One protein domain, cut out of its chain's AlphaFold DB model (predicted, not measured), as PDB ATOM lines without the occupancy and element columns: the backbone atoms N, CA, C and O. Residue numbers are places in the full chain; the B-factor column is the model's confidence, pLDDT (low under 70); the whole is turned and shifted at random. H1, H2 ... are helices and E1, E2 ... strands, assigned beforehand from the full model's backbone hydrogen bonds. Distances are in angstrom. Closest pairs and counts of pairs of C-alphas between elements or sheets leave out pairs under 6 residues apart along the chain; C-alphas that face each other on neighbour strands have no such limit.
ATOM      1  N   LYS A   3      39.859 -31.954 -49.774       63.72
ATOM      2  CA  LYS A   3      39.348 -32.604 -50.980       63.72
ATOM      3  C   LYS A   3      39.571 -31.648 -52.144       63.72
ATOM      4  O   LYS A   3      38.944 -30.594 -52.205       63.72
ATOM      5  N   THR A   4      40.464 -32.005 -53.056       64.25
ATOM      6  CA  THR A   4      40.725 -31.207 -54.253       64.25
ATOM      7  C   THR A   4      39.530 -31.308 -55.209       64.25
ATOM      8  O   THR A   4      38.841 -32.330 -55.255       64.25
ATOM      9  N   ALA A   5      39.293 -30.266 -56.012       59.62
ATOM     10  CA  ALA A   5      38.186 -30.197 -56.976       59.62
ATOM     11  C   ALA A   5      38.134 -31.381 -57.970       59.62
ATOM     12  O   ALA A   5      37.069 -31.711 -58.481       59.62
ATOM     13  N   ASN A   6      39.261 -32.069 -58.181       67.25
ATOM     14  CA  ASN A   6      39.388 -33.229 -59.069       67.25
ATOM     15  C   ASN A   6      38.920 -34.555 -58.433       67.25
ATOM     16  O   ASN A   6      39.080 -35.614 -59.033       67.25
ATOM     17  N   GLY A   7      38.390 -34.528 -57.204       64.50
ATOM     18  CA  GLY A   7      37.973 -35.729 -56.472       64.50
ATOM     19  C   GLY A   7      39.121 -36.500 -55.810       64.50
ATOM     20  O   GLY A   7      38.860 -37.487 -55.124       64.50
ATOM     21  N   SER A   8      40.367 -36.043 -55.965       64.75
ATOM     22  CA  SER A   8      41.537 -36.540 -55.238       64.75
ATOM     23  C   SER A   8      41.644 -35.911 -53.846       64.75
ATOM     24  O   SER A   8      41.207 -34.782 -53.610       64.75
ATOM     25  N   TYR A   9      42.243 -36.646 -52.912       70.31
ATOM     26  CA  TYR A   9      42.489 -36.172 -51.555       70.31
ATOM     27  C   TYR A   9      43.921 -35.661 -51.420       70.31
ATOM     28  O   TYR A   9      44.868 -36.378 -51.743       70.31
ATOM     29  N   ALA A  10      44.073 -34.430 -50.935       75.19
ATOM     30  CA  ALA A  10      45.358 -33.886 -50.528       75.19
ATOM     31  C   ALA A  10      45.590 -34.193 -49.041       75.19
ATOM     32  O   ALA A  10      44.802 -33.797 -48.167       75.19
ATOM     33  N   TYR A  11      46.675 -34.916 -48.764       79.94
ATOM     34  CA  TYR A  11      47.131 -35.241 -47.417       79.94
ATOM     35  C   TYR A  11      48.244 -34.277 -47.012       79.94
ATOM     36  O   TYR A  11      49.139 -33.975 -47.799       79.94
ATOM     37  N   SER A  12      48.156 -33.772 -45.788       80.69
ATOM     38  CA  SER A  12      49.131 -32.875 -45.181       80.69
ATOM     39  C   SER A  12      49.065 -33.029 -43.667       80.69
ATOM     40  O   SER A  12      48.007 -33.372 -43.121       80.69
ATOM     41  N   GLY A  13      50.187 -32.786 -42.992       84.06
ATOM     42  CA  GLY A  13      50.283 -32.816 -41.538       84.06
ATOM     43  C   GLY A  13      51.526 -33.548 -41.054       84.06
ATOM     44  O   GLY A  13      52.120 -34.338 -41.779       84.06
ATOM     45  N   TYR A  14      51.862 -33.327 -39.786       84.62
ATOM     46  CA  TYR A  14      53.111 -33.783 -39.176       84.62
ATOM     47  C   TYR A  14      53.437 -35.267 -39.427       84.62
ATOM     48  O   TYR A  14      54.487 -35.590 -39.976       84.62
ATOM     49  N   LEU A  15      52.512 -36.175 -39.088       85.31
ATOM     50  CA  LEU A  15      52.718 -37.617 -39.274       85.31
ATOM     51  C   LEU A  15      52.804 -38.018 -40.753       85.31
ATOM     52  O   LEU A  15      53.539 -38.940 -41.100       85.31
ATOM     53  N   TYR A  16      52.069 -37.327 -41.626       88.00
ATOM     54  CA  TYR A  16      52.101 -37.593 -43.061       88.00
ATOM     55  C   TYR A  16      53.432 -37.158 -43.680       88.00
ATOM     56  O   TYR A  16      53.997 -37.896 -44.481       88.00
ATOM     57  N   ASP A  17      53.962 -36.004 -43.278       89.62
ATOM     58  CA  ASP A  17      55.237 -35.495 -43.786       89.62
ATOM     59  C   ASP A  17      56.400 -36.408 -43.367       89.62
ATOM     60  O   ASP A  17      57.263 -36.730 -44.186       89.62
ATOM     61  N   ILE A  18      56.378 -36.916 -42.127       88.44
ATOM     62  CA  ILE A  18      57.331 -37.935 -41.658       88.44
ATOM     63  C   ILE A  18      57.195 -39.224 -42.470       88.44
ATOM     64  O   ILE A  18      58.198 -39.764 -42.940       88.44
ATOM     65  N   TRP A  19      55.968 -39.715 -42.661       88.88
ATOM     66  CA  TRP A  19      55.735 -40.928 -43.441       88.88
ATOM     67  C   TRP A  19      56.210 -40.786 -44.884       88.88
ATOM     68  O   TRP A  19      56.823 -41.706 -45.420       88.88
ATOM     69  N   LYS A  20      55.971 -39.633 -45.511       89.94
ATOM     70  CA  LYS A  20      56.417 -39.354 -46.875       89.94
ATOM     71  C   LYS A  20      57.939 -39.451 -46.988       89.94
ATOM     72  O   LYS A  20      58.424 -40.150 -47.871       89.94
ATOM     73  N   LEU A  21      58.676 -38.827 -46.067       91.12
ATOM     74  CA  LEU A  21      60.139 -38.927 -46.017       91.12
ATOM     75  C   LEU A  21      60.606 -40.371 -45.801       91.12
ATOM     76  O   LEU A  21      61.571 -40.816 -46.421       91.12
ATOM     77  N   LEU A  22      59.923 -41.121 -44.934       90.12
ATOM     78  CA  LEU A  22      60.242 -42.525 -44.685       90.12
ATOM     79  C   LEU A  22      60.003 -43.387 -45.932       90.12
ATOM     80  O   LEU A  22      60.860 -44.185 -46.304       90.12
ATOM     81  N   ALA A  23      58.864 -43.204 -46.597       91.12
ATOM     82  CA  ALA A  23      58.498 -43.934 -47.801       91.12
ATOM     83  C   ALA A  23      59.440 -43.625 -48.972       91.12
ATOM     84  O   ALA A  23      59.813 -44.544 -49.695       91.12
ATOM     85  N   GLU A  24      59.871 -42.369 -49.132       93.62
ATOM     86  CA  GLU A  24      60.865 -41.970 -50.136       93.62
ATOM     87  C   GLU A  24      62.238 -42.602 -49.853       93.62
ATOM     88  O   GLU A  24      62.843 -43.179 -50.752       93.62
ATOM     89  N   ASN A  25      62.702 -42.580 -48.600       94.12
ATOM     90  CA  ASN A  25      63.989 -43.179 -48.223       94.12
ATOM     91  C   ASN A  25      64.003 -44.712 -48.340       94.12
ATOM     92  O   ASN A  25      65.049 -45.303 -48.613       94.12
ATOM     93  N   LEU A  26      62.857 -45.362 -48.121       91.81
ATOM     94  CA  LEU A  26      62.707 -46.818 -48.187       91.81
ATOM     95  C   LEU A  26      62.158 -47.313 -49.537       91.81
ATOM     96  O   LEU A  26      61.975 -48.518 -49.704       91.81
ATOM     97  N   ASN A  27      61.904 -46.416 -50.497       92.56
ATOM     98  CA  ASN A  27      61.265 -46.711 -51.786       92.56
ATOM     99  C   ASN A  27      59.945 -47.504 -51.658       92.56
ATOM    100  O   ASN A  27      59.687 -48.442 -52.417       92.56
ATOM    101  N   LEU A  28      59.097 -47.133 -50.694       89.69
ATOM    102  CA  LEU A  28      57.817 -47.793 -50.433       89.69
ATOM    103  C   LEU A  28      56.685 -47.177 -51.260       89.69
ATOM    104  O   LEU A  28      56.475 -45.964 -51.256       89.69
ATOM    105  N   GLN A  29      55.894 -48.034 -51.904       89.56
ATOM    106  CA  GLN A  29      54.618 -47.651 -52.504       89.56
ATOM    107  C   GLN A  29      53.509 -47.810 -51.466       89.56
ATOM    108  O   GLN A  29      53.360 -48.872 -50.859       89.56
ATOM    109  N   TYR A  30      52.714 -46.763 -51.262       87.19
ATOM    110  CA  TYR A  30      51.659 -46.766 -50.256       87.19
ATOM    111  C   TYR A  30      50.367 -46.153 -50.782       87.19
ATOM    112  O   TYR A  30      50.372 -45.267 -51.640       87.19
ATOM    113  N   ARG A  31      49.242 -46.605 -50.226       85.88
ATOM    114  CA  ARG A  31      47.933 -45.986 -50.425       85.88
ATOM    115  C   ARG A  31      47.349 -45.595 -49.075       85.88
ATOM    116  O   ARG A  31      47.179 -46.437 -48.198       85.88
ATOM    117  N   MET A  32      47.008 -44.317 -48.945       83.81
ATOM    118  CA  MET A  32      46.250 -43.805 -47.805       83.81
ATOM    119  C   MET A  32      44.805 -44.302 -47.888       83.81
ATOM    120  O   MET A  32      44.156 -44.139 -48.930       83.81
ATOM    121  N   VAL A  33      44.307 -44.894 -46.804       82.00
ATOM    122  CA  VAL A  33      42.926 -45.360 -46.668       82.00
ATOM    123  C   VAL A  33      42.312 -44.709 -45.426       82.00
ATOM    124  O   VAL A  33      42.960 -44.547 -44.391       82.00
ATOM    125  N   GLU A  34      41.066 -44.266 -45.557       77.31
ATOM    126  CA  GLU A  34      40.274 -43.817 -44.415       77.31
ATOM    127  C   GLU A  34      39.624 -45.051 -43.774       77.31
ATOM    128  O   GLU A  34      39.041 -45.852 -44.508       77.31
ATOM    129  N   PRO A  35      39.741 -45.243 -42.450       74.06
ATOM    130  CA  PRO A  35      39.119 -46.376 -41.775       74.06
ATOM    131  C   PRO A  35      37.594 -46.320 -41.922       74.06
ATOM    132  O   PRO A  35      36.997 -45.242 -41.860       74.06
ATOM    133  N   GLU A  36      36.945 -47.478 -42.078       70.44
ATOM    134  CA  GLU A  36      35.477 -47.536 -42.206       70.44
ATOM    135  C   GLU A  36      34.782 -47.183 -40.877       70.44
ATOM    136  O   GLU A  36      33.655 -46.681 -40.847       70.44
ATOM    137  N   GLY A  37      35.471 -47.430 -39.760       67.06
ATOM    138  CA  GLY A  37      34.997 -47.162 -38.407       67.06
ATOM    139  C   GLY A  37      35.539 -45.868 -37.796       67.06
ATOM    140  O   GLY A  37      36.677 -45.459 -38.009       67.06
ATOM    141  N   TRP A  38      34.740 -45.260 -36.918       66.50
ATOM    142  CA  TRP A  38      35.172 -44.119 -36.112       66.50
ATOM    143  C   TRP A  38      35.858 -44.588 -34.820       66.50
ATOM    144  O   TRP A  38      35.280 -45.349 -34.046       66.50
ATOM    145  N   GLY A  39      37.056 -44.066 -34.536       74.25
ATOM    146  CA  GLY A  39      37.736 -44.222 -33.244       74.25
ATOM    147  C   GLY A  39      39.138 -44.827 -33.323       74.25
ATOM    148  O   GLY A  39      39.551 -45.388 -34.334       74.25
ATOM    149  N   TYR A  40      39.884 -44.708 -32.223       80.69
ATOM    150  CA  TYR A  40      41.261 -45.207 -32.127       80.69
ATOM    151  C   TYR A  40      41.332 -46.728 -32.003       80.69
ATOM    152  O   TYR A  40      42.202 -47.366 -32.582       80.69
ATOM    153  N   GLY A  41      40.370 -47.295 -31.282       82.19
ATOM    154  CA  GLY A  41      40.138 -48.723 -31.190       82.19
ATOM    155  C   GLY A  41      40.037 -49.208 -29.755       82.19
ATOM    156  O   GLY A  41      40.908 -48.933 -28.923       82.19
ATOM    157  N   ASN A  42      38.936 -49.903 -29.483       82.31
ATOM    158  CA  ASN A  42      38.601 -50.479 -28.190       82.31
ATOM    159  C   ASN A  42      38.319 -51.966 -28.349       82.31
ATOM    160  O   ASN A  42      37.729 -52.395 -29.346       82.31
ATOM    161  N   ARG A  43      38.675 -52.725 -27.316       85.56
ATOM    162  CA  ARG A  43      38.287 -54.121 -27.197       85.56
ATOM    163  C   ARG A  43      36.842 -54.207 -26.723       85.56
ATOM    164  O   ARG A  43      36.497 -53.701 -25.657       85.56
ATOM    165  N   HIS A  44      35.999 -54.847 -27.515       84.44
ATOM    166  CA  HIS A  44      34.626 -55.149 -27.139       84.44
ATOM    167  C   HIS A  44      34.570 -56.376 -26.206       84.44
ATOM    168  O   HIS A  44      35.494 -57.194 -26.203       84.44
ATOM    169  N   PRO A  45      33.481 -56.558 -25.428       83.88
ATOM    170  CA  PRO A  45      33.333 -57.706 -24.523       83.88
ATOM    171  C   PRO A  45      33.361 -59.068 -25.230       83.88
ATOM    172  O   PRO A  45      33.783 -60.063 -24.654       83.88
ATOM    173  N   ASN A  46      32.946 -59.105 -26.495       86.19
ATOM    174  CA  ASN A  46      33.018 -60.277 -27.373       86.19
ATOM    175  C   ASN A  46      34.457 -60.598 -27.848       86.19
ATOM    176  O   ASN A  46      34.648 -61.548 -28.600       86.19
ATOM    177  N   GLY A  47      35.455 -59.802 -27.451       84.06
ATOM    178  CA  GLY A  47      36.854 -59.953 -27.842       84.06
ATOM    179  C   GLY A  47      37.230 -59.310 -29.180       84.06
ATOM    180  O   GLY A  47      38.413 -59.327 -29.515       84.06
ATOM    181  N   THR A  48      36.284 -58.723 -29.921       88.44
ATOM    182  CA  THR A  48      36.575 -58.046 -31.192       88.44
ATOM    183  C   THR A  48      37.137 -56.648 -30.958       88.44
ATOM    184  O   THR A  48      36.843 -55.995 -29.954       88.44
ATOM    185  N   TRP A  49      37.932 -56.163 -31.905       87.69
ATOM    186  CA  TRP A  49      38.481 -54.810 -31.883       87.69
ATOM    187  C   TRP A  49      37.772 -53.923 -32.904       87.69
ATOM    188  O   TRP A  49      37.417 -54.377 -33.991       87.69
ATOM    189  N   SER A  50      37.546 -52.667 -32.535       85.75
ATOM    190  CA  SER A  50      37.013 -51.622 -33.417       85.75
ATOM    191  C   SER A  50      38.070 -50.560 -33.727       85.75
ATOM    192  O   SER A  50      39.177 -50.609 -33.189       85.75
ATOM    193  N   GLY A  51      37.727 -49.591 -34.583       85.75
ATOM    194  CA  GLY A  51      38.600 -48.473 -34.952       85.75
ATOM    195  C   GLY A  51      39.886 -48.926 -35.645       85.75
ATOM    196  O   GLY A  51      39.963 -50.039 -36.158       85.75
ATOM    197  N   MET A  52      40.920 -48.087 -35.612       85.88
ATOM    198  CA  MET A  52      42.188 -48.393 -36.289       85.88
ATOM    199  C   MET A  52      42.892 -49.650 -35.791       85.88
ATOM    200  O   MET A  52      43.513 -50.346 -36.584       85.88
ATOM    201  N   VAL A  53      42.812 -49.955 -34.494       88.69
ATOM    202  CA  VAL A  53      43.390 -51.208 -33.984       88.69
ATOM    203  C   VAL A  53      42.700 -52.410 -34.638       88.69
ATOM    204  O   VAL A  53      43.370 -53.366 -35.011       88.69
ATOM    205  N   GLY A  54      41.381 -52.345 -34.846       89.12
ATOM    206  CA  GLY A  54      40.648 -53.356 -35.609       89.12
ATOM    207  C   GLY A  54      41.120 -53.456 -37.061       89.12
ATOM    208  O   GLY A  54      41.397 -54.555 -37.525       89.12
ATOM    209  N   GLU A  55      41.283 -52.325 -37.750       88.69
ATOM    210  CA  GLU A  55      41.759 -52.270 -39.147       88.69
ATOM    211  C   GLU A  55      43.112 -52.977 -39.343       88.69
ATOM    212  O   GLU A  55      43.302 -53.690 -40.330       88.69
ATOM    213  N   LEU A  56      44.030 -52.823 -38.380       90.31
ATOM    214  CA  LEU A  56      45.328 -53.504 -38.385       90.31
ATOM    215  C   LEU A  56      45.191 -55.009 -38.120       90.31
ATOM    216  O   LEU A  56      45.787 -55.821 -38.821       90.31
ATOM    217  N   ILE A  57      44.373 -55.399 -37.138       91.12
ATOM    218  CA  ILE A  57      44.174 -56.812 -36.771       91.12
ATOM    219  C   ILE A  57      43.485 -57.594 -37.896       91.12
ATOM    220  O   ILE A  57      43.831 -58.747 -38.150       91.12
ATOM    221  N   TYR A  58      42.505 -56.987 -38.570       90.06
ATOM    222  CA  TYR A  58      41.763 -57.628 -39.660       90.06
ATOM    223  C   TYR A  58      42.502 -57.577 -41.009       90.06
ATOM    224  O   TYR A  58      42.000 -58.123 -41.993       90.06
ATOM    225  N   GLY A  59      43.683 -56.947 -41.072       87.81
ATOM    226  CA  GLY A  59      44.482 -56.828 -42.296       87.81
ATOM    227  C   GLY A  59      43.854 -55.914 -43.352       87.81
ATOM    228  O   GLY A  59      44.097 -56.073 -44.551       87.81
ATOM    229  N   TRP A  60      43.000 -54.980 -42.931       87.62
ATOM    230  CA  TRP A  60      42.427 -53.959 -43.812       87.62
ATOM    231  C   TRP A  60      43.425 -52.822 -44.059       87.62
ATOM    232  O   TRP A  60      43.419 -52.220 -45.138       87.62
ATOM    233  N   ALA A  61      44.348 -52.617 -43.115       88.62
ATOM    234  CA  ALA A  61      45.519 -51.768 -43.250       88.62
ATOM    235  C   ALA A  61      46.772 -52.433 -42.658       88.62
ATOM    236  O   ALA A  61      46.683 -53.229 -41.729       88.62
ATOM    237  N   ASP A  62      47.937 -52.065 -43.184       88.81
ATOM    238  CA  ASP A  62      49.248 -52.577 -42.782       88.81
ATOM    239  C   ASP A  62      49.952 -51.653 -41.774       88.81
ATOM    240  O   ASP A  62      50.697 -52.123 -40.920       88.81
ATOM    241  N   VAL A  63      49.726 -50.333 -41.847       89.81
ATOM    242  CA  VAL A  63      50.336 -49.351 -40.926       89.81
ATOM    243  C   VAL A  63      49.325 -48.275 -40.547       89.81
ATOM    244  O   VAL A  63      48.754 -47.643 -41.421       89.81
ATOM    245  N   ALA A  64      49.122 -47.983 -39.263       88.56
ATOM    246  CA  ALA A  64      48.269 -46.866 -38.844       88.56
ATOM    247  C   ALA A  64      49.098 -45.590 -38.625       88.56
ATOM    248  O   ALA A  64      49.990 -45.564 -37.780       88.56
ATOM    249  N   LEU A  65      48.782 -44.517 -39.357       86.75
ATOM    250  CA  LEU A  65      49.370 -43.188 -39.165       86.75
ATOM    251  C   LEU A  65      48.465 -42.348 -38.274       86.75
ATOM    252  O   LEU A  65      47.542 -41.670 -38.742       86.75
ATOM    253  N   THR A  66      48.725 -42.397 -36.973       82.94
ATOM    254  CA  THR A  66      47.907 -41.690 -35.993       82.94
ATOM    255  C   THR A  66      48.620 -41.487 -34.661       82.94
ATOM    256  O   THR A  66      49.609 -42.150 -34.358       82.94
ATOM    257  N   TRP A  67      48.046 -40.624 -33.830       79.69
ATOM    258  CA  TRP A  67      48.402 -40.492 -32.423       79.69
ATOM    259  C   TRP A  67      47.656 -41.557 -31.617       79.69
ATOM    260  O   TRP A  67      46.554 -41.327 -31.110       79.69
ATOM    261  N   LEU A  68      48.223 -42.764 -31.562       81.44
ATOM    262  CA  LEU A  68      47.670 -43.873 -30.790       81.44
ATOM    263  C   LEU A  68      48.446 -44.042 -29.486       81.44
ATOM    264  O   LEU A  68      49.638 -44.320 -29.506       81.44
ATOM    265  N   LEU A  69      47.745 -43.938 -28.355       80.44
ATOM    266  CA  LEU A  69      48.339 -44.230 -27.054       80.44
ATOM    267  C   LEU A  69      48.741 -45.712 -26.973       80.44
ATOM    268  O   LEU A  69      47.875 -46.588 -27.130       80.44
ATOM    269  N   ASP A  70      50.029 -45.942 -26.711       82.56
ATOM    270  CA  ASP A  70      50.652 -47.245 -26.475       82.56
ATOM    271  C   ASP A  70      50.217 -47.787 -25.107       82.56
ATOM    272  O   ASP A  70      50.734 -47.417 -24.053       82.56
ATOM    273  N   ARG A  71      49.165 -48.604 -25.127       81.12
ATOM    274  CA  ARG A  71      48.571 -49.228 -23.942       81.12
ATOM    275  C   ARG A  71      48.823 -50.731 -23.984       81.12
ATOM    276  O   ARG A  71      48.808 -51.304 -25.075       81.12
ATOM    277  N   PRO A  72      48.937 -51.407 -22.827       84.88
ATOM    278  CA  PRO A  72      49.249 -52.837 -22.781       84.88
ATOM    279  C   PRO A  72      48.204 -53.710 -23.492       84.88
ATOM    280  O   PRO A  72      48.549 -54.747 -24.049       84.88
ATOM    281  N   ASP A  73      46.935 -53.296 -23.518       86.75
ATOM    282  CA  ASP A  73      45.874 -54.010 -24.237       86.75
ATOM    283  C   ASP A  73      46.041 -53.940 -25.764       86.75
ATOM    284  O   ASP A  73      45.684 -54.894 -26.453       86.75
ATOM    285  N   ARG A  74      46.592 -52.839 -26.288       88.19
ATOM    286  CA  ARG A  74      46.872 -52.639 -27.719       88.19
ATOM    287  C   ARG A  74      48.225 -53.219 -28.119       88.19
ATOM    288  O   ARG A  74      48.298 -53.902 -29.132       88.19
ATOM    289  N   ALA A  75      49.263 -53.022 -27.309       88.25
ATOM    290  CA  ALA A  75      50.600 -53.568 -27.553       88.25
ATOM    291  C   ALA A  75      50.621 -55.108 -27.580       88.25
ATOM    292  O   ALA A  75      51.499 -55.716 -28.177       88.25
ATOM    293  N   ALA A  76      49.632 -55.760 -26.957       89.12
ATOM    294  CA  ALA A  76      49.470 -57.210 -27.023       89.12
ATOM    295  C   ALA A  76      48.971 -57.726 -28.389       89.12
ATOM    296  O   ALA A  76      49.026 -58.931 -28.630       89.12
ATOM    297  N   VAL A  77      48.431 -56.851 -29.247       90.25
ATOM    298  CA  VAL A  77      47.787 -57.230 -30.519       90.25
ATOM    299  C   VAL A  77      48.357 -56.513 -31.743       90.25
ATOM    300  O   VAL A  77      48.193 -57.019 -32.848       90.25
ATOM    301  N   VAL A  78      49.011 -55.363 -31.566       90.62
ATOM    302  CA  VAL A  78      49.677 -54.608 -32.636       90.62
ATOM    303  C   VAL A  78      51.044 -54.115 -32.166       90.62
ATOM    304  O   VAL A  78      51.208 -53.757 -31.000       90.62
ATOM    305  N   ASP A  79      52.007 -54.061 -33.086       90.38
ATOM    306  CA  ASP A  79      53.353 -53.560 -32.808       90.38
ATOM    307  C   ASP A  79      53.411 -52.030 -32.939       90.38
ATOM    308  O   ASP A  79      52.917 -51.452 -33.912       90.38
ATOM    309  N   PHE A  80      54.045 -51.368 -31.967       87.38
ATOM    310  CA  PHE A  80      54.250 -49.919 -31.957       87.38
ATOM    311  C   PHE A  80      55.685 -49.560 -32.338       87.38
ATOM    312  O   PHE A  80      56.651 -50.207 -31.936       87.38
ATOM    313  N   ILE A  81      55.836 -48.467 -33.086       84.44
ATOM    314  CA  ILE A  81      57.151 -47.893 -33.367       84.44
ATOM    315  C   ILE A  81      57.487 -46.920 -32.236       84.44
ATOM    316  O   ILE A  81      56.948 -45.816 -32.170       84.44
ATOM    317  N   HIS A  82      58.395 -47.321 -31.349       78.75
ATOM    318  CA  HIS A  82      58.869 -46.460 -30.268       78.75
ATOM    319  C   HIS A  82      59.912 -45.478 -30.803       78.75
ATOM    320  O   HIS A  82      61.088 -45.817 -30.946       78.75
ATOM    321  N   VAL A  83      59.489 -44.249 -31.094       71.31
ATOM    322  CA  VAL A  83      60.409 -43.160 -31.436       71.31
ATOM    323  C   VAL A  83      60.285 -42.076 -30.367       71.31
ATOM    324  O   VAL A  83      59.170 -41.616 -30.122       71.31
ATOM    325  N   PRO A  84      61.384 -41.649 -29.713       64.44
ATOM    326  CA  PRO A  84      61.348 -40.647 -28.647       64.44
ATOM    327  C   PRO A  84      61.194 -39.232 -29.230       64.44
ATOM    328  O   PRO A  84      62.039 -38.366 -29.021       64.44
ATOM    329  N   ILE A  85      60.155 -39.016 -30.036       63.75
ATOM    330  CA  ILE A  85      59.898 -37.752 -30.740       63.75
ATOM    331  C   ILE A  85      58.835 -36.920 -30.004       63.75
ATOM    332  O   ILE A  85      58.737 -35.718 -30.233       63.75
ATOM    333  N   GLU A  86      58.083 -37.515 -29.073       65.56
ATOM    334  CA  GLU A  86      56.978 -36.838 -28.391       65.56
ATOM    335  C   GLU A  86      56.915 -37.162 -26.890       65.56
ATOM    336  O   GLU A  86      57.076 -38.308 -26.472       65.56
ATOM    337  N   GLU A  87      56.643 -36.132 -26.082       66.75
ATOM    338  CA  GLU A  87      56.208 -36.252 -24.689       66.75
ATOM    339  C   GLU A  87      54.720 -35.879 -24.629       66.75
ATOM    340  O   GLU A  87      54.354 -34.720 -24.834       66.75
ATOM    341  N   ASN A  88      53.858 -36.854 -24.344       67.62
ATOM    342  CA  ASN A  88      52.422 -36.623 -24.212       67.62
ATOM    343  C   ASN A  88      52.064 -36.241 -22.772       67.62
ATOM    344  O   ASN A  88      52.425 -36.939 -21.824       67.62
ATOM    345  N   LYS A  89      51.338 -35.129 -22.611       67.81
ATOM    346  CA  LYS A  89      50.781 -34.682 -21.326       67.81
ATOM    347  C   LYS A  89      49.278 -34.517 -21.454       67.81
ATOM    348  O   LYS A  89      48.810 -33.666 -22.209       67.81
ATOM    349  N   ASP A  90      48.538 -35.296 -20.675       73.75
ATOM    350  CA  ASP A  90      47.093 -35.140 -20.572       73.75
ATOM    351  C   ASP A  90      46.768 -33.844 -19.827       73.75
ATOM    352  O   ASP A  90      47.192 -33.623 -18.691       73.75
ATOM    353  N   ALA A  91      46.006 -32.970 -20.479       73.31
ATOM    354  CA  ALA A  91      45.567 -31.705 -19.915       73.31
ATOM    355  C   ALA A  91      44.060 -31.529 -20.103       73.31
ATOM    356  O   ALA A  91      43.486 -31.895 -21.129       73.31
ATOM    357  N   PHE A  92      43.416 -30.914 -19.113       75.94
ATOM    358  CA  PHE A  92      42.016 -30.527 -19.213       75.94
ATOM    359  C   PHE A  92      41.898 -29.180 -19.917       75.94
ATOM    360  O   PHE A  92      42.506 -28.191 -19.505       75.94
ATOM    361  N   HIS A  93      41.074 -29.130 -20.960       76.19
ATOM    362  CA  HIS A  93      40.698 -27.873 -21.587       76.19
ATOM    363  C   HIS A  93      39.376 -27.379 -20.997       76.19
ATOM    364  O   HIS A  93      38.326 -27.989 -21.201       76.19
ATOM    365  N   ILE A  94      39.431 -26.268 -20.263       73.56
ATOM    366  CA  ILE A  94      38.248 -25.632 -19.685       73.56
ATOM    367  C   ILE A  94      37.740 -24.594 -20.682       73.56
ATOM    368  O   ILE A  94      38.393 -23.579 -20.923       73.56
ATOM    369  N   VAL A  95      36.553 -24.832 -21.239       68.44
ATOM    370  CA  VAL A  95      35.863 -23.833 -22.059       68.44
ATOM    371  C   VAL A  95      35.251 -22.802 -21.117       68.44
ATOM    372  O   VAL A  95      34.104 -22.917 -20.687       68.44
ATOM    373  N   GLU A 222      38.635 -31.656  -7.265       82.88
ATOM    374  CA  GLU A 222      37.837 -30.425  -7.218       82.88
ATOM    375  C   GLU A 222      36.748 -30.421  -8.301       82.88
ATOM    376  O   GLU A 222      35.626 -29.996  -8.046       82.88
ATOM    377  N   PHE A 223      37.037 -30.982  -9.482       82.75
ATOM    378  CA  PHE A 223      36.025 -31.200 -10.516       82.75
ATOM    379  C   PHE A 223      34.893 -32.124 -10.039       82.75
ATOM    380  O   PHE A 223      33.728 -31.792 -10.231       82.75
ATOM    381  N   THR A 224      35.202 -33.252  -9.386       78.25
ATOM    382  CA  THR A 224      34.164 -34.185  -8.899       78.25
ATOM    383  C   THR A 224      33.281 -33.607  -7.792       78.25
ATOM    384  O   THR A 224      32.147 -34.047  -7.624       78.25
ATOM    385  N   GLU A 225      33.780 -32.622  -7.043       83.69
ATOM    386  CA  GLU A 225      33.031 -31.955  -5.973       83.69
ATOM    387  C   GLU A 225      32.055 -30.893  -6.511       83.69
ATOM    388  O   GLU A 225      31.085 -30.552  -5.831       83.69
ATOM    389  N   GLN A 226      32.268 -30.381  -7.730       80.25
ATOM    390  CA  GLN A 226      31.454 -29.320  -8.325       80.25
ATOM    391  C   GLN A 226      30.439 -29.889  -9.346       80.25
ATOM    392  O   GLN A 226      30.819 -30.207 -10.474       80.25
ATOM    393  N   PRO A 227      29.130 -29.964  -9.024       71.81
ATOM    394  CA  PRO A 227      28.129 -30.627  -9.875       71.81
ATOM    395  C   PRO A 227      27.763 -29.859 -11.158       71.81
ATOM    396  O   PRO A 227      27.146 -30.426 -12.061       71.81
ATOM    397  N   ASP A 228      28.123 -28.576 -11.251       77.06
ATOM    398  CA  ASP A 228      27.772 -27.717 -12.390       77.06
ATOM    399  C   ASP A 228      28.655 -27.962 -13.623       77.06
ATOM    400  O   ASP A 228      28.265 -27.646 -14.754       77.06
ATOM    401  N   TRP A 229      29.842 -28.536 -13.425       76.50
ATOM    402  CA  TRP A 229      30.792 -28.774 -14.502       76.50
ATOM    403  C   TRP A 229      30.560 -30.133 -15.152       76.50
ATOM    404  O   TRP A 229      30.410 -31.160 -14.498       76.50
ATOM    405  N   LYS A 230      30.563 -30.142 -16.485       75.44
ATOM    406  CA  LYS A 230      30.365 -31.351 -17.286       75.44
ATOM    407  C   LYS A 230      31.639 -31.698 -18.023       75.44
ATOM    408  O   LYS A 230      32.236 -30.844 -18.680       75.44
ATOM    409  N   LEU A 231      32.020 -32.969 -17.953       79.44
ATOM    410  CA  LEU A 231      33.180 -33.476 -18.666       79.44
ATOM    411  C   LEU A 231      32.768 -33.967 -20.051       79.44
ATOM    412  O   LEU A 231      31.887 -34.818 -20.192       79.44
ATOM    413  N   ALA A 232      33.425 -33.444 -21.081       77.75
ATOM    414  CA  ALA A 232      33.197 -33.847 -22.460       77.75
ATOM    415  C   ALA A 232      34.453 -34.544 -22.991       77.75
ATOM    416  O   ALA A 232      35.502 -33.924 -23.141       77.75
ATOM    417  N   ILE A 233      34.348 -35.846 -23.261       74.88
ATOM    418  CA  ILE A 233      35.449 -36.661 -23.786       74.88
ATOM    419  C   ILE A 233      34.954 -37.443 -24.999       74.88
ATOM    420  O   ILE A 233      33.822 -37.933 -25.027       74.88
ATOM    421  N   ARG A 234      35.811 -37.558 -26.017       70.00
ATOM    422  CA  ARG A 234      35.505 -38.323 -27.227       70.00
ATOM    423  C   ARG A 234      35.422 -39.824 -26.900       70.00
ATOM    424  O   ARG A 234      36.312 -40.345 -26.224       70.00
ATOM    425  N   PRO A 235      34.402 -40.549 -27.391       66.62
ATOM    426  CA  PRO A 235      34.328 -41.995 -27.202       66.62
ATOM    427  C   PRO A 235      35.540 -42.697 -27.839       66.62
ATOM    428  O   PRO A 235      35.978 -42.336 -28.931       66.62
ATOM    429  N   GLY A 236      36.095 -43.690 -27.139       66.81
ATOM    430  CA  GLY A 236      37.268 -44.458 -27.581       66.81
ATOM    431  C   GLY A 236      38.632 -43.806 -27.375       66.81
ATOM    432  O   GLY A 236      39.627 -44.278 -27.926       66.81
ATOM    433  N   HIS A 237      38.690 -42.744 -26.570       75.12
ATOM    434  CA  HIS A 237      39.944 -42.186 -26.076       75.12
ATOM    435  C   HIS A 237      40.610 -43.125 -25.052       75.12
ATOM    436  O   HIS A 237      39.915 -43.686 -24.210       75.12
ATOM    437  N   GLY A 238      41.940 -43.271 -25.093       74.50
ATOM    438  CA  GLY A 238      42.682 -44.185 -24.201       74.50
ATOM    439  C   GLY A 238      42.471 -43.884 -22.713       74.50
ATOM    440  O   GLY A 238      42.121 -44.782 -21.957       74.50
ATOM    441  N   VAL A 239      42.519 -42.596 -22.353       79.31
ATOM    442  CA  VAL A 239      42.328 -42.085 -20.979       79.31
ATOM    443  C   VAL A 239      41.029 -42.562 -20.321       79.31
ATOM    444  O   VAL A 239      40.992 -42.796 -19.119       79.31
ATOM    445  N   VAL A 240      39.954 -42.752 -21.094       77.88
ATOM    446  CA  VAL A 240      38.683 -43.271 -20.561       77.88
ATOM    447  C   VAL A 240      38.858 -44.668 -19.984       77.88
ATOM    448  O   VAL A 240      38.333 -44.968 -18.917       77.88
ATOM    449  N   ASN A 241      39.568 -45.520 -20.714       78.62
ATOM    450  CA  ASN A 241      39.786 -46.896 -20.309       78.62
ATOM    451  C   ASN A 241      40.751 -46.938 -19.119       78.62
ATOM    452  O   ASN A 241      40.542 -47.724 -18.202       78.62
ATOM    453  N   ASP A 242      41.749 -46.053 -19.100       80.56
ATOM    454  CA  ASP A 242      42.709 -45.950 -17.996       80.56
ATOM    455  C   ASP A 242      42.028 -45.478 -16.700       80.56
ATOM    456  O   ASP A 242      42.323 -45.980 -15.621       80.56
ATOM    457  N   TRP A 243      41.042 -44.579 -16.780       80.75
ATOM    458  CA  TRP A 243      40.233 -44.187 -15.618       80.75
ATOM    459  C   TRP A 243      39.274 -45.278 -15.137       80.75
ATOM    460  O   TRP A 243      38.929 -45.305 -13.961       80.75
ATOM    461  N   GLN A 244      38.833 -46.173 -16.022       77.69
ATOM    462  CA  GLN A 244      38.002 -47.319 -15.641       77.69
ATOM    463  C   GLN A 244      38.808 -48.423 -14.950       77.69
ATOM    464  O   GLN A 244      38.262 -49.151 -14.125       77.69
ATOM    465  N   THR A 245      40.087 -48.576 -15.301       80.06
ATOM    466  CA  THR A 245      40.994 -49.567 -14.699       80.06
ATOM    467  C   THR A 245      41.771 -49.018 -13.503       80.06
ATOM    468  O   THR A 245      42.344 -49.795 -12.739       80.06
ATOM    469  N   SER A 246      41.795 -47.694 -13.337       81.19
ATOM    470  CA  SER A 246      42.469 -47.009 -12.242       81.19
ATOM    471  C   SER A 246      41.891 -47.407 -10.875       81.19
ATOM    472  O   SER A 246      40.670 -47.480 -10.715       81.19
ATOM    473  N   PRO A 247      42.743 -47.619  -9.854       81.12
ATOM    474  CA  PRO A 247      42.297 -47.884  -8.487       81.12
ATOM    475  C   PRO A 247      41.730 -46.638  -7.779       81.12
ATOM    476  O   PRO A 247      41.198 -46.758  -6.676       81.12
ATOM    477  N   ASP A 248      41.869 -45.444  -8.365       82.38
ATOM    478  CA  ASP A 248      41.431 -44.189  -7.755       82.38
ATOM    479  C   ASP A 248      39.941 -43.908  -8.021       82.38
ATOM    480  O   ASP A 248      39.511 -43.715  -9.163       82.38
ATOM    481  N   GLN A 249      39.161 -43.804  -6.942       76.06
ATOM    482  CA  GLN A 249      37.726 -43.519  -6.979       76.06
ATOM    483  C   GLN A 249      37.400 -42.160  -7.624       76.06
ATOM    484  O   GLN A 249      36.329 -41.989  -8.209       76.06
ATOM    485  N   THR A 250      38.306 -41.178  -7.560       77.38
ATOM    486  CA  THR A 250      38.077 -39.870  -8.200       77.38
ATOM    487  C   THR A 250      38.041 -39.982  -9.725       77.38
ATOM    488  O   THR A 250      37.217 -39.345 -10.380       77.38
ATOM    489  N   SER A 251      38.881 -40.851 -10.290       76.12
ATOM    490  CA  SER A 251      38.942 -41.088 -11.732       76.12
ATOM    491  C   SER A 251      37.716 -41.839 -12.252       76.12
ATOM    492  O   SER A 251      37.189 -41.485 -13.310       76.12
ATOM    493  N   SER A 252      37.182 -42.786 -11.474       72.81
ATOM    494  CA  SER A 252      35.942 -43.484 -11.822       72.81
ATOM    495  C   SER A 252      34.730 -42.552 -11.755       72.81
ATOM    496  O   SER A 252      33.924 -42.528 -12.681       72.81
ATOM    497  N   LEU A 253      34.642 -41.705 -10.723       72.94
ATOM    498  CA  LEU A 253      33.557 -40.730 -10.576       72.94
ATOM    499  C   LEU A 253      33.557 -39.676 -11.695       72.94
ATOM    500  O   LEU A 253      32.500 -39.356 -12.238       72.94
ATOM    501  N   ALA A 254      34.733 -39.181 -12.094       72.69
ATOM    502  CA  ALA A 254      34.859 -38.275 -13.239       72.69
ATOM    503  C   ALA A 254      34.500 -38.967 -14.568       72.69
ATOM    504  O   ALA A 254      34.003 -38.338 -15.506       72.69
ATOM    505  N   CYS A 255      34.728 -40.279 -14.653       72.00
ATOM    506  CA  CYS A 255      34.269 -41.115 -15.755       72.00
ATOM    507  C   CYS A 255      32.733 -41.183 -15.823       72.00
ATOM    508  O   CYS A 255      32.163 -41.180 -16.913       72.00
ATOM    509  N   ASP A 256      32.043 -41.238 -14.697       68.75
ATOM    510  CA  ASP A 256      30.585 -41.382 -14.692       68.75
ATOM    511  C   ASP A 256      29.868 -40.057 -14.995       68.75
ATOM    512  O   ASP A 256      28.804 -40.044 -15.613       68.75
ATOM    513  N   SER A 257      30.490 -38.919 -14.670       64.06
ATOM    514  CA  SER A 257      29.946 -37.575 -14.916       64.06
ATOM    515  C   SER A 257      30.090 -37.080 -16.367       64.06
ATOM    516  O   SER A 257      29.939 -35.884 -16.646       64.06
ATOM    517  N   ARG A 258      30.435 -37.963 -17.313       65.94
ATOM    518  CA  ARG A 258      30.680 -37.595 -18.714       65.94
ATOM    519  C   ARG A 258      29.382 -37.347 -19.475       65.94
ATOM    520  O   ARG A 258      28.449 -38.143 -19.436       65.94
ATOM    521  N   THR A 259      29.371 -36.291 -20.283       58.81
ATOM    522  CA  THR A 259      28.360 -36.101 -21.331       58.81
ATOM    523  C   THR A 259      28.904 -36.531 -22.692       58.81
ATOM    524  O   THR A 259      30.073 -36.248 -22.978       58.81
ATOM    525  N   PRO A 260      28.094 -37.168 -23.563       56.41
ATOM    526  CA  PRO A 260      28.526 -37.523 -24.910       56.41
ATOM    527  C   PRO A 260      28.984 -36.275 -25.667       56.41
ATOM    528  O   PRO A 260      28.234 -35.308 -25.800       56.41
ATOM    529  N   PHE A 261      30.220 -36.290 -26.167       47.53
ATOM    530  CA  PHE A 261      30.723 -35.225 -27.028       47.53
ATOM    531  C   PHE A 261      29.930 -35.236 -28.343       47.53
ATOM    532  O   PHE A 261      29.990 -36.214 -29.091       47.53
ATOM    533  N   ALA A 262      29.177 -34.171 -28.631       40.12
ATOM    534  CA  ALA A 262      28.510 -34.020 -29.921       40.12
ATOM    535  C   ALA A 262      29.578 -33.936 -31.033       40.12
ATOM    536  O   ALA A 262      30.466 -33.082 -30.953       40.12
ATOM    537  N   PRO A 263      29.550 -34.808 -32.057       39.75
ATOM    538  CA  PRO A 263      30.601 -34.840 -33.064       39.75
ATOM    539  C   PRO A 263      30.569 -33.564 -33.918       39.75
ATOM    540  O   PRO A 263      29.609 -33.315 -34.644       39.75
ATOM    541  N   ARG A 264      31.639 -32.760 -33.865       33.44
ATOM    542  CA  ARG A 264      32.016 -31.866 -34.975       33.44
ATOM    543  C   ARG A 264      32.885 -32.657 -35.965       33.44
ATOM    544  O   ARG A 264      33.620 -33.544 -35.525       33.44
ATOM    545  N   PRO A 265      32.796 -32.390 -37.279       36.53
ATOM    546  CA  PRO A 265      33.391 -33.260 -38.284       36.53
ATOM    547  C   PRO A 265      34.928 -33.203 -38.281       36.53
ATOM    548  O   PRO A 265      35.528 -32.134 -38.228       36.53
ATOM    549  N   SER A 266      35.511 -34.406 -38.368       37.75
ATOM    550  CA  SER A 266      36.826 -34.773 -38.920       37.75
ATOM    551  C   SER A 266      38.099 -34.117 -38.354       37.75
ATOM    552  O   SER A 266      38.602 -33.138 -38.899       37.75
ATOM    553  N   VAL A 267      38.738 -34.791 -37.390       37.03
ATOM    554  CA  VAL A 267      40.197 -34.995 -37.475       37.03
ATOM    555  C   VAL A 267      40.375 -36.387 -38.084       37.03
ATOM    556  O   VAL A 267      39.978 -37.356 -37.429       37.03
ATOM    557  N   PRO A 268      40.841 -36.499 -39.341       38.25
ATOM    558  CA  PRO A 268      41.008 -37.783 -39.992       38.25
ATOM    559  C   PRO A 268      42.214 -38.499 -39.390       38.25
ATOM    560  O   PRO A 268      43.231 -37.901 -39.041       38.25
ATOM    561  N   VAL A 269      42.034 -39.791 -39.224       39.28
ATOM    562  CA  VAL A 269      42.885 -40.703 -38.486       39.28
ATOM    563  C   VAL A 269      43.121 -41.844 -39.472       39.28
ATOM    564  O   VAL A 269      42.145 -42.413 -39.952       39.28
ATOM    565  N   PHE A 270      44.366 -42.080 -39.890       42.94
ATOM    566  CA  PHE A 270      44.638 -42.827 -41.125       42.94
ATOM    567  C   PHE A 270      45.232 -44.205 -40.879       42.94
ATOM    568  O   PHE A 270      46.023 -44.404 -39.957       42.94
ATOM    569  N   ALA A 271      44.914 -45.124 -41.788       33.78
ATOM    570  CA  ALA A 271      45.592 -46.396 -41.924       33.78
ATOM    571  C   ALA A 271      46.056 -46.578 -43.385       33.78
ATOM    572  O   ALA A 271      45.391 -46.181 -44.340       33.78
ATOM    573  N   LEU A 272      47.265 -47.079 -43.566       34.47
ATOM    574  CA  LEU A 272      47.957 -47.287 -44.828       34.47
ATOM    575  C   LEU A 272      47.825 -48.745 -45.224       34.47
ATOM    576  O   LEU A 272      48.062 -49.623 -44.398       34.47
ATOM    577  N   ARG A 273      47.547 -48.994 -46.498       32.47
ATOM    578  CA  ARG A 273      47.608 -50.331 -47.089       32.47
ATOM    579  C   ARG A 273      48.764 -50.381 -48.090       32.47
ATOM    580  O   ARG A 273      48.853 -49.524 -48.976       32.47
ATOM    581  N   ALA A 274      49.661 -51.343 -47.935       34.56
ATOM    582  CA  ALA A 274      50.767 -51.618 -48.830       34.56
ATOM    583  C   ALA A 274      50.245 -52.301 -50.101       34.56
ATOM    584  O   ALA A 274      49.523 -53.298 -50.059       34.56
ATOM    585  N   ALA A 275      50.628 -51.769 -51.259       32.94
ATOM    586  CA  ALA A 275      50.468 -52.457 -52.531       32.94
ATOM    587  C   ALA A 275      51.781 -53.199 -52.832       32.94
ATOM    588  O   ALA A 275      52.777 -52.567 -53.163       32.94
TER     589      ALA A 275
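AT A GLANCE: This is residues 3 to 95 and 222 to 275 of the 300 residues of the protein "Glutamate receptor" of Amphibalanus amphitrite (UniProt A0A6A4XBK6). Two small lobes are joined loosely: in one, a three-stranded sheet, E1, E5 and E2, has H1 and H2 packed on it, with H3 near H2; in the other, the two short strands E3 and E4 lie beside H6, which touches H4 and H5. The last strand, E5, comes back from the second lobe to fill the middle of the first lobe's sheet, and residues 21 to 27, of which 21 to 25 belong to H1, stick out. The printed part has 147 residues, with six named helices and five named strands in the order H1 E1 H2 E2 H3 H4 E3 H5 H6 E4 E5; the larger sheet, E1 - E5 - E2, is antiparallel and the pair E3 and E4 parallel. The class is mixed, helices and strands, with under half of the residues in named elements. The whole is only just loose, close to compact, with a radius of gyration of the C-alphas of 17.8 A and spans of 55 by 37 by 32 A.

IN THESE COORDINATES: H1, residues 14 to 25, begins with C-alpha 14 at (53.111, -33.783, -39.176) and is 17.0 A long. E1 is residues 30 to 33, 9.5 A; H2 is residues 51 to 57, 10.2 A; E2 is residues 63 to 65; H3 is residues 72 to 75. After the cut come H4, residues 222 to 225, with C-alpha 222 at (37.837, -30.425, -7.218), and E3, residues 231 to 233. H5, residues 238 to 245, is 11.1 A long and H6, residues 249 to 256, 10.7 A. E4 is residues 258 to 260, and E5, residues 270 to 274, 13.2 A, ends with C-alpha 274 at (50.767, -51.618, -48.830).

HOW THE PARTS SIT: E5 is the inner strand of its sheet: N 33 and O 271 of E1 and E5 are 3.0 A apart, and N 272 and O 63 of E5 and E2 2.7 A, both within hydrogen-bond range. H1 is on this sheet, its closest C-alpha pair with E2 being Leu 15 and Leu 65, 6.5 A. H2 is on it too, at a height over the sheet of 9.3 A, only just over E2, with 2 of its 7 C-alphas falling on E5; it runs along the strands, at 13 degrees to E2 on the local plane. The closest C-alphas of H2 and E2 are those of Met 52 and Ala 64, 6.8 A. E1, H2 and E2 form a split strand-helix-strand unit, two strands running the same way with E5 between them, and its crossover is right-handed. H3 is close to H2 but not clearly touching, the closest C-alphas, Val 53 and Arg 74, being 7.3 A apart. E3, H5, H6 and E4 form a strand-helix-strand unit, two parallel neighbour strands with helices between them along the chain, also with a right-handed crossover; N 259 and O 231 are 2.9 A apart, within hydrogen-bond range. H5 and H6 touch at a steep tilt of 57 degrees, opposite ways, closest at the C-alphas of Trp 243 and Ser 251, 5.1 A. H4 touches H6, closest at the C-alphas of Thr 224 and Ala 254, 6.0 A. H1 and H2 are apart, as are H2 and H5. In H1, H2, H5 and H6 every O i to N i+4 pair is within hydrogen-bond range; H3 and H4 are too short for such a pair.

THE WHOLE: The two C-alphas farthest apart, those of Asn 27 and Glu 225, are 55.8 A apart. Residues 96 to 221 are not printed, and C-alphas 95 and 222 are 16.4 A apart across the cut. The link from E1 to H2, 17 residues, is long, and residues 76 to 95 hold no named element. The mean pLDDT of the printed part is 75.4; 37 residues are under 70, among them residues 3 to 8, 84 to 89 and 256 to 275, and E5 has a mean of 36.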